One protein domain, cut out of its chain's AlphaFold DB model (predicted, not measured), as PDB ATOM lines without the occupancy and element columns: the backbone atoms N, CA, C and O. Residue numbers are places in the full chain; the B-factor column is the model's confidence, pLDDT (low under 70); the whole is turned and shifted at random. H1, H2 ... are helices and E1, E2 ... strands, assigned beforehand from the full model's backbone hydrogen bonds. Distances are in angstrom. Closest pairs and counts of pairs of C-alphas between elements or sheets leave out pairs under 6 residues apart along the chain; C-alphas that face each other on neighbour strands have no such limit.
ATOM      1  N   PHE A   2      33.330  36.874  38.861       80.38
ATOM      2  CA  PHE A   2      33.408  35.910  39.965       80.38
ATOM      3  C   PHE A   2      33.098  36.622  41.288       80.38
ATOM      4  O   PHE A   2      33.504  37.772  41.466       80.38
ATOM      5  N   GLY A   3      32.379  35.952  42.192       77.44
ATOM      6  CA  GLY A   3      31.899  36.556  43.442       77.44
ATOM      7  C   GLY A   3      30.575  37.320  43.310       77.44
ATOM      8  O   GLY A   3      30.206  38.061  44.219       77.44
ATOM      9  N   ILE A   4      29.848  37.131  42.205       82.75
ATOM     10  CA  ILE A   4      28.492  37.658  41.996       82.75
ATOM     11  C   ILE A   4      27.576  36.471  41.689       82.75
ATOM     12  O   ILE A   4      27.954  35.601  40.904       82.75
ATOM     13  N   ALA A   5      26.423  36.413  42.352       81.12
ATOM     14  CA  ALA A   5      25.386  35.421  42.092       81.12
ATOM     15  C   ALA A   5      24.640  35.739  40.784       81.12
ATOM     16  O   ALA A   5      24.708  36.859  40.287       81.12
ATOM     17  N   ASP A   6      23.879  34.781  40.253       84.69
ATOM     18  CA  ASP A   6      23.064  34.993  39.046       84.69
ATOM     19  C   ASP A   6      22.004  36.103  39.204       84.69
ATOM     20  O   ASP A   6      21.581  36.683  38.211       84.69
ATOM     21  N   ASP A   7      21.616  36.429  40.440       88.62
ATOM     22  CA  ASP A   7      20.671  37.506  40.786       88.62
ATOM     23  C   ASP A   7      21.375  38.863  41.027       88.62
ATOM     24  O   ASP A   7      20.929  39.674  41.832       88.62
ATOM     25  N   ASP A   8      22.559  39.076  40.443       80.88
ATOM     26  CA  ASP A   8      23.423  40.260  40.648       80.88
ATOM     27  C   ASP A   8      23.851  40.521  42.113       80.88
ATOM     28  O   ASP A   8      24.519  41.508  42.431       80.88
ATOM     29  N   THR A   9      23.542  39.605  43.034       82.69
ATOM     30  CA  THR A   9      23.916  39.737  44.443       82.69
ATOM     31  C   THR A   9      25.421  39.548  44.618       82.69
ATOM     32  O   THR A   9      25.978  38.496  44.290       82.69
ATOM     33  N   ILE A  10      26.084  40.547  45.206       80.69
ATOM     34  CA  ILE A  10      27.502  40.474  45.566       80.69
ATOM     35  C   ILE A  10      27.652  39.487  46.725       80.69
ATOM     36  O   ILE A  10      27.360  39.796  47.881       80.69
ATOM     37  N   ILE A  11      28.107  38.277  46.422       82.88
ATOM     38  CA  ILE A  11      28.425  37.235  47.408       82.88
ATOM     39  C   ILE A  11      29.869  37.362  47.897       82.88
ATOM     40  O   ILE A  11      30.127  37.105  49.071       82.88
ATOM     41  N   GLY A  12      30.763  37.879  47.050       78.88
ATOM     42  CA  GLY A  12      32.197  37.944  47.303       78.88
ATOM     43  C   GLY A  12      32.884  36.594  47.082       78.88
ATOM     44  O   GLY A  12      32.230  35.564  46.917       78.88
ATOM     45  N   LEU A  13      34.212  36.604  47.042       81.44
ATOM     46  CA  LEU A  13      35.028  35.392  47.053       81.44
ATOM     47  C   LEU A  13      35.603  35.158  48.443       81.44
ATOM     48  O   LEU A  13      36.074  36.092  49.083       81.44
ATOM     49  N   THR A  14      35.586  33.901  48.882       79.88
ATOM     50  CA  THR A  14      36.163  33.498  50.170       79.88
ATOM     51  C   THR A  14      37.682  33.653  50.174       79.88
ATOM     52  O   THR A  14      38.238  34.071  51.183       79.88
ATOM     53  N   ASP A  15      38.350  33.340  49.055       82.44
ATOM     54  CA  ASP A  15      39.798  33.507  48.900       82.44
ATOM     55  C   ASP A  15      40.138  33.968  47.474       82.44
ATOM     56  O   ASP A  15      40.586  33.204  46.615       82.44
ATOM     57  N   ALA A  16      39.909  35.259  47.214       80.69
ATOM     58  CA  ALA A  16      40.049  35.849  45.882       80.69
ATOM     59  C   ALA A  16      41.424  35.584  45.242       80.69
ATOM     60  O   ALA A  16      41.527  35.467  44.022       80.69
ATOM     61  N   LYS A  17      42.481  35.464  46.053       81.88
ATOM     62  CA  LYS A  17      43.844  35.195  45.585       81.88
ATOM     63  C   LYS A  17      44.019  33.748  45.121       81.88
ATOM     64  O   LYS A  17      44.507  33.532  44.011       81.88
ATOM     65  N   THR A  18      43.606  32.775  45.931       85.75
ATOM     66  CA  THR A  18      43.694  31.353  45.566       85.75
ATOM     67  C   THR A  18      42.805  31.042  44.364       85.75
ATOM     68  O   THR A  18      43.240  30.373  43.422       85.75
ATOM     69  N   ASP A  19      41.593  31.604  44.339       85.44
ATOM     70  CA  ASP A  19      40.676  31.480  43.207       85.44
ATOM     71  C   ASP A  19      41.285  32.056  41.920       85.44
ATOM     72  O   ASP A  19      41.211  31.426  40.861       85.44
ATOM     73  N   ALA A  20      41.951  33.218  41.997       83.12
ATOM     74  CA  ALA A  20      42.627  33.829  40.853       83.12
ATOM     75  C   ALA A  20      43.653  32.879  40.216       83.12
ATOM     76  O   ALA A  20      43.646  32.662  38.999       83.12
ATOM     77  N   GLU A  21      44.540  32.305  41.032       85.38
ATOM     78  CA  GLU A  21      45.594  31.411  40.552       85.38
ATOM     79  C   GLU A  21      45.011  30.137  39.939       85.38
ATOM     80  O   GLU A  21      45.395  29.752  38.828       85.38
ATOM     81  N   PHE A  22      44.022  29.536  40.602       85.94
ATOM     82  CA  PHE A  22      43.362  28.326  40.123       85.94
ATOM     83  C   PHE A  22      42.651  28.547  38.782       85.94
ATOM     84  O   PHE A  22      42.820  27.770  37.835       85.94
ATOM     85  N   ILE A  23      41.900  29.647  38.660       83.00
ATOM     86  CA  ILE A  23      41.209  30.031  37.424       83.00
ATOM     87  C   ILE A  23      42.227  30.280  36.303       83.00
ATOM     88  O   ILE A  23      42.039  29.799  35.184       83.00
ATOM     89  N   SER A  24      43.323  30.989  36.591       79.94
ATOM     90  CA  SER A  24      44.388  31.260  35.619       79.94
ATOM     91  C   SER A  24      44.980  29.969  35.059       79.94
ATOM     92  O   SER A  24      45.078  29.815  33.840       79.94
ATOM     93  N   GLN A  25      45.318  29.012  35.929       84.25
ATOM     94  CA  GLN A  25      45.861  27.722  35.507       84.25
ATOM     95  C   GLN A  25      44.866  26.933  34.657       84.25
ATOM     96  O   GLN A  25      45.201  26.546  33.538       84.25
ATOM     97  N   LYS A  26      43.617  26.788  35.115       84.75
ATOM     98  CA  LYS A  26      42.584  26.045  34.377       84.75
ATOM     99  C   LYS A  26      42.334  26.587  32.977       84.75
ATOM    100  O   LYS A  26      42.057  25.814  32.061       84.75
ATOM    101  N   ILE A  27      42.400  27.906  32.807       79.75
ATOM    102  CA  ILE A  27      42.196  28.535  31.502       79.75
ATOM    103  C   ILE A  27      43.412  28.311  30.596       79.75
ATOM    104  O   ILE A  27      43.229  27.994  29.424       79.75
ATOM    105  N   LYS A  28      44.635  28.426  31.129       76.25
ATOM    106  CA  LYS A  28      45.875  28.162  30.378       76.25
ATOM    107  C   LYS A  28      45.955  26.724  29.866       76.25
ATOM    108  O   LYS A  28      46.424  26.510  28.760       76.25
ATOM    109  N   GLU A  29      45.471  25.758  30.644       81.69
ATOM    110  CA  GLU A  29      45.464  24.344  30.248       81.69
ATOM    111  C   GLU A  29      44.425  24.012  29.165       81.69
ATOM    112  O   GLU A  29      44.570  23.012  28.466       81.69
ATOM    113  N   ARG A  30      43.352  24.804  29.042       79.75
ATOM    114  CA  ARG A  30      42.202  24.485  28.174       79.75
ATOM    115  C   ARG A  30      42.036  25.397  26.960       79.75
ATOM    116  O   ARG A  30      41.236  25.056  26.093       79.75
ATOM    117  N   ILE A  31      42.726  26.539  26.884       74.88
ATOM    118  CA  ILE A  31      42.560  27.510  25.790       74.88
ATOM    119  C   ILE A  31      43.849  27.662  24.982       74.88
ATOM    120  O   ILE A  31      44.848  28.162  25.494       74.88
ATOM    121  N   ASP A  32      43.762  27.332  23.690       68.75
ATOM    122  CA  ASP A  32      44.776  27.634  22.681       68.75
ATOM    123  C   ASP A  32      44.134  28.383  21.490       68.75
ATOM    124  O   ASP A  32      43.099  27.932  20.984       68.75
ATOM    125  N   PRO A  33      44.671  29.540  21.047       72.75
ATOM    126  CA  PRO A  33      45.879  30.209  21.534       72.75
ATOM    127  C   PRO A  33      45.709  30.802  22.938       72.75
ATOM    128  O   PRO A  33      44.634  31.290  23.293       72.75
ATOM    129  N   MET A  34      46.799  30.794  23.713       70.88
ATOM    130  CA  MET A  34      46.816  31.275  25.096       70.88
ATOM    131  C   MET A  34      46.291  32.723  25.189       70.88
ATOM    132  O   MET A  34      46.915  33.641  24.647       70.88
ATOM    133  N   PRO A  35      45.147  32.956  25.861       71.88
ATOM    134  CA  PRO A  35      44.585  34.289  25.997       71.88
ATOM    135  C   PRO A  35      45.411  35.100  26.996       71.88
ATOM    136  O   PRO A  35      45.929  34.559  27.976       71.88
ATOM    137  N   GLN A  36      45.490  36.415  26.794       73.94
ATOM    138  CA  GLN A  36      46.013  37.301  27.827       73.94
ATOM    139  C   GLN A  36      44.882  37.545  28.829       73.94
ATOM    140  O   GLN A  36      43.849  38.129  28.493       73.94
ATOM    141  N   ILE A  37      45.044  37.000  30.032       74.25
ATOM    142  CA  ILE A  37      44.046  37.072  31.096       74.25
ATOM    143  C   ILE A  37      44.586  37.991  32.177       74.25
ATOM    144  O   ILE A  37      45.615  37.695  32.777       74.25
ATOM    145  N   ASP A  38      43.860  39.070  32.428       79.62
ATOM    146  CA  ASP A  38      44.117  39.983  33.529       79.62
ATOM    147  C   ASP A  38      43.069  39.715  34.614       79.62
ATOM    148  O   ASP A  38      41.859  39.786  34.362       79.62
ATOM    149  N   LEU A  39      43.528  39.312  35.797       80.81
ATOM    150  CA  LEU A  39      42.678  39.061  36.956       80.81
ATOM    151  C   LEU A  39      42.844  40.239  37.906       80.81
ATOM    152  O   LEU A  39      43.930  40.454  38.439       80.81
ATOM    153  N   LYS A  40      41.771  41.002  38.103       81.56
ATOM    154  CA  LYS A  40      41.761  42.163  38.987       81.56
ATOM    155  C   LYS A  40      40.819  41.911  40.155       81.56
ATOM    156  O   LYS A  40      39.647  41.610  39.938       81.56
ATOM    157  N   ILE A  41      41.341  42.041  41.371       82.19
ATOM    158  CA  ILE A  41      40.538  42.012  42.593       82.19
ATOM    159  C   ILE A  41      40.039  43.435  42.846       82.19
ATOM    160  O   ILE A  41      40.836  44.370  42.905       82.19
ATOM    161  N   GLU A  42      38.728  43.602  42.960       83.81
ATOM    162  CA  GLU A  42      38.072  44.861  43.317       83.81
ATOM    163  C   GLU A  42      37.234  44.629  44.569       83.81
ATOM    164  O   GLU A  42      36.598  43.589  44.701       83.81
ATOM    165  N   ARG A  43      37.217  45.588  45.495       81.75
ATOM    166  CA  ARG A  43      36.407  45.486  46.711       81.75
ATOM    167  C   ARG A  43      35.171  46.365  46.566       81.75
ATOM    168  O   ARG A  43      35.302  47.570  46.366       81.75
ATOM    169  N   VAL A  44      33.988  45.765  46.656       82.62
ATOM    170  CA  VAL A  44      32.692  46.440  46.512       82.62
ATOM    171  C   VAL A  44      31.817  46.040  47.692       82.62
ATOM    172  O   VAL A  44      31.691  44.856  47.988       82.62
ATOM    173  N   GLU A  45      31.248  47.027  48.388       80.00
ATOM    174  CA  GLU A  45      30.376  46.803  49.557       80.00
ATOM    175  C   GLU A  45      31.011  45.883  50.620       80.00
ATOM    176  O   GLU A  45      30.399  44.946  51.126       80.00
ATOM    177  N   ASP A  46      32.284  46.150  50.925       80.69
ATOM    178  CA  ASP A  46      33.151  45.387  51.837       80.69
ATOM    179  C   ASP A  46      33.552  43.976  51.364       80.69
ATOM    180  O   ASP A  46      34.463  43.378  51.934       80.69
ATOM    181  N   LYS A  47      32.988  43.486  50.256       81.38
ATOM    182  CA  LYS A  47      33.263  42.159  49.693       81.38
ATOM    183  C   LYS A  47      34.284  42.206  48.564       81.38
ATOM    184  O   LYS A  47      34.321  43.143  47.769       81.38
ATOM    185  N   GLU A  48      35.109  41.170  48.472       82.00
ATOM    186  CA  GLU A  48      36.102  41.029  47.407       82.00
ATOM    187  C   GLU A  48      35.488  40.372  46.169       82.00
ATOM    188  O   GLU A  48      34.935  39.274  46.228       82.00
ATOM    189  N   LEU A  49      35.607  41.044  45.031       82.81
ATOM    190  CA  LEU A  49      35.178  40.591  43.718       82.81
ATOM    191  C   LEU A  49      36.390  40.348  42.833       82.81
ATOM    192  O   LEU A  49      37.369  41.091  42.876       82.81
ATOM    193  N   LEU A  50      36.295  39.347  41.961       82.88
ATOM    194  CA  LEU A  50      37.339  39.064  40.986       82.88
ATOM    195  C   LEU A  50      36.814  39.273  39.573       82.88
ATOM    196  O   LEU A  50      35.916  38.588  39.063       82.88
ATOM    197  N   ILE A  51      37.421  40.251  38.918       81.44
ATOM    198  CA  ILE A  51      37.122  40.639  37.556       81.44
ATOM    199  C   ILE A  51      38.170  40.001  36.657       81.44
ATOM    200  O   ILE A  51      39.343  40.368  36.665       81.44
ATOM    201  N   LYS A  52      37.722  39.051  35.838       78.19
ATOM    202  CA  LYS A  52      38.527  38.489  34.759       78.19
ATOM    203  C   LYS A  52      38.314  39.314  33.495       78.19
ATOM    204  O   LYS A  52      37.222  39.295  32.927       78.19
ATOM    205  N   ARG A  53      39.368  39.963  33.002       75.44
ATOM    206  CA  ARG A  53      39.418  40.510  31.642       75.44
ATOM    207  C   ARG A  53      40.224  39.559  30.771       75.44
ATOM    208  O   ARG A  53      41.423  39.397  30.960       75.44
ATOM    209  N   SER A  54      39.565  38.895  29.829       68.50
ATOM    210  CA  SER A  54      40.254  38.108  28.805       68.50
ATOM    211  C   SER A  54      40.340  38.905  27.515       68.50
ATOM    212  O   SER A  54      39.318  39.125  26.867       68.50
ATOM    213  N   GLN A  55      41.556  39.276  27.122       67.44
ATOM    214  CA  GLN A  55      41.838  39.734  25.770       67.44
ATOM    215  C   GLN A  55      42.278  38.512  24.957       67.44
ATOM    216  O   GLN A  55      43.397  38.009  25.097       67.44
ATOM    217  N   LEU A  56      41.370  37.984  24.134       68.25
ATOM    218  CA  LEU A  56      41.706  36.890  23.229       68.25
ATOM    219  C   LEU A  56      42.517  37.456  22.060       68.25
ATOM    220  O   LEU A  56      41.968  38.069  21.144       68.25
ATOM    221  N   PHE A  57      43.833  37.252  22.087       64.75
ATOM    222  CA  PHE A  57      44.673  37.502  20.924       64.75
ATOM    223  C   PHE A  57      44.503  36.345  19.949       64.75
ATOM    224  O   PHE A  57      45.205  35.338  19.998       64.75
ATOM    225  N   ILE A  58      43.548  36.499  19.037       66.75
ATOM    226  CA  ILE A  58      43.469  35.644  17.859       66.75
ATOM    227  C   ILE A  58      44.733  35.951  17.055       66.75
ATOM    228  O   ILE A  58      44.842  37.028  16.461       66.75
ATOM    229  N   ARG A  59      45.722  35.047  17.082       61.75
ATOM    230  CA  ARG A  59      46.888  35.123  16.197       61.75
ATOM    231  C   ARG A  59      46.365  35.105  14.765       61.75
ATOM    232  O   ARG A  59      46.081  34.043  14.220       61.75
ATOM    233  N   ARG A  60      46.178  36.284  14.166       58.38
ATOM    234  CA  ARG A  60      45.885  36.361  12.739       58.38
ATOM    235  C   ARG A  60      47.093  35.759  12.024       58.38
ATOM    236  O   ARG A  60      48.213  36.188  12.314       58.38
TER     237      ARG A  60
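This is residues 2 to 60 of the 64 residues of an uncharacterized protein of Prevotella copri (UniProt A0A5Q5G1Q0). One helix, H1, packs lengthwise along a long hairpin of two strands, E1 and E2. Before the helix, residues 2 to 15 form a long looped stretch with no named element. The printed part has 59 residues, with one named helix and two named strands in the order H1, E1, E2 along the chain; the class is mixed, helices and strands, and the sheet, E1 - E2, is antiparallel. The whole is a loose rod, radius of gyration of the C-alphas 13.0 A, spanning 41 by 20 by 18 A.

Pass residues 2 to 15 and find C-alpha 16 at (40.049, 35.849, 45.882); there H1, residues 16 to 30, begins its 21.2 A. E1, residues 36 to 44, covers 24.7 A. E2, residues 47 to 55, covers 25.5 A to C-alpha 55 at (41.838, 39.734, 25.770).

In the hairpin E1 and E2, at 158 degrees, look for N 40 and O 51, 2.9 A apart, within hydrogen-bond range. From H1, the closest C-alphas to E1 are Ala 20 and Leu 39, 6.5 A; to E2, Ala 16 and Leu 50, 6.5 A. In H1 every O i to N i+4 pair is within hydrogen-bond range.

The farthest C-alphas, Asp 46 and Arg 60, are 42.1 A apart. The printed part has no cut, and both links are tight. Residue 32 and residues 54 to 60 have pLDDT under 70.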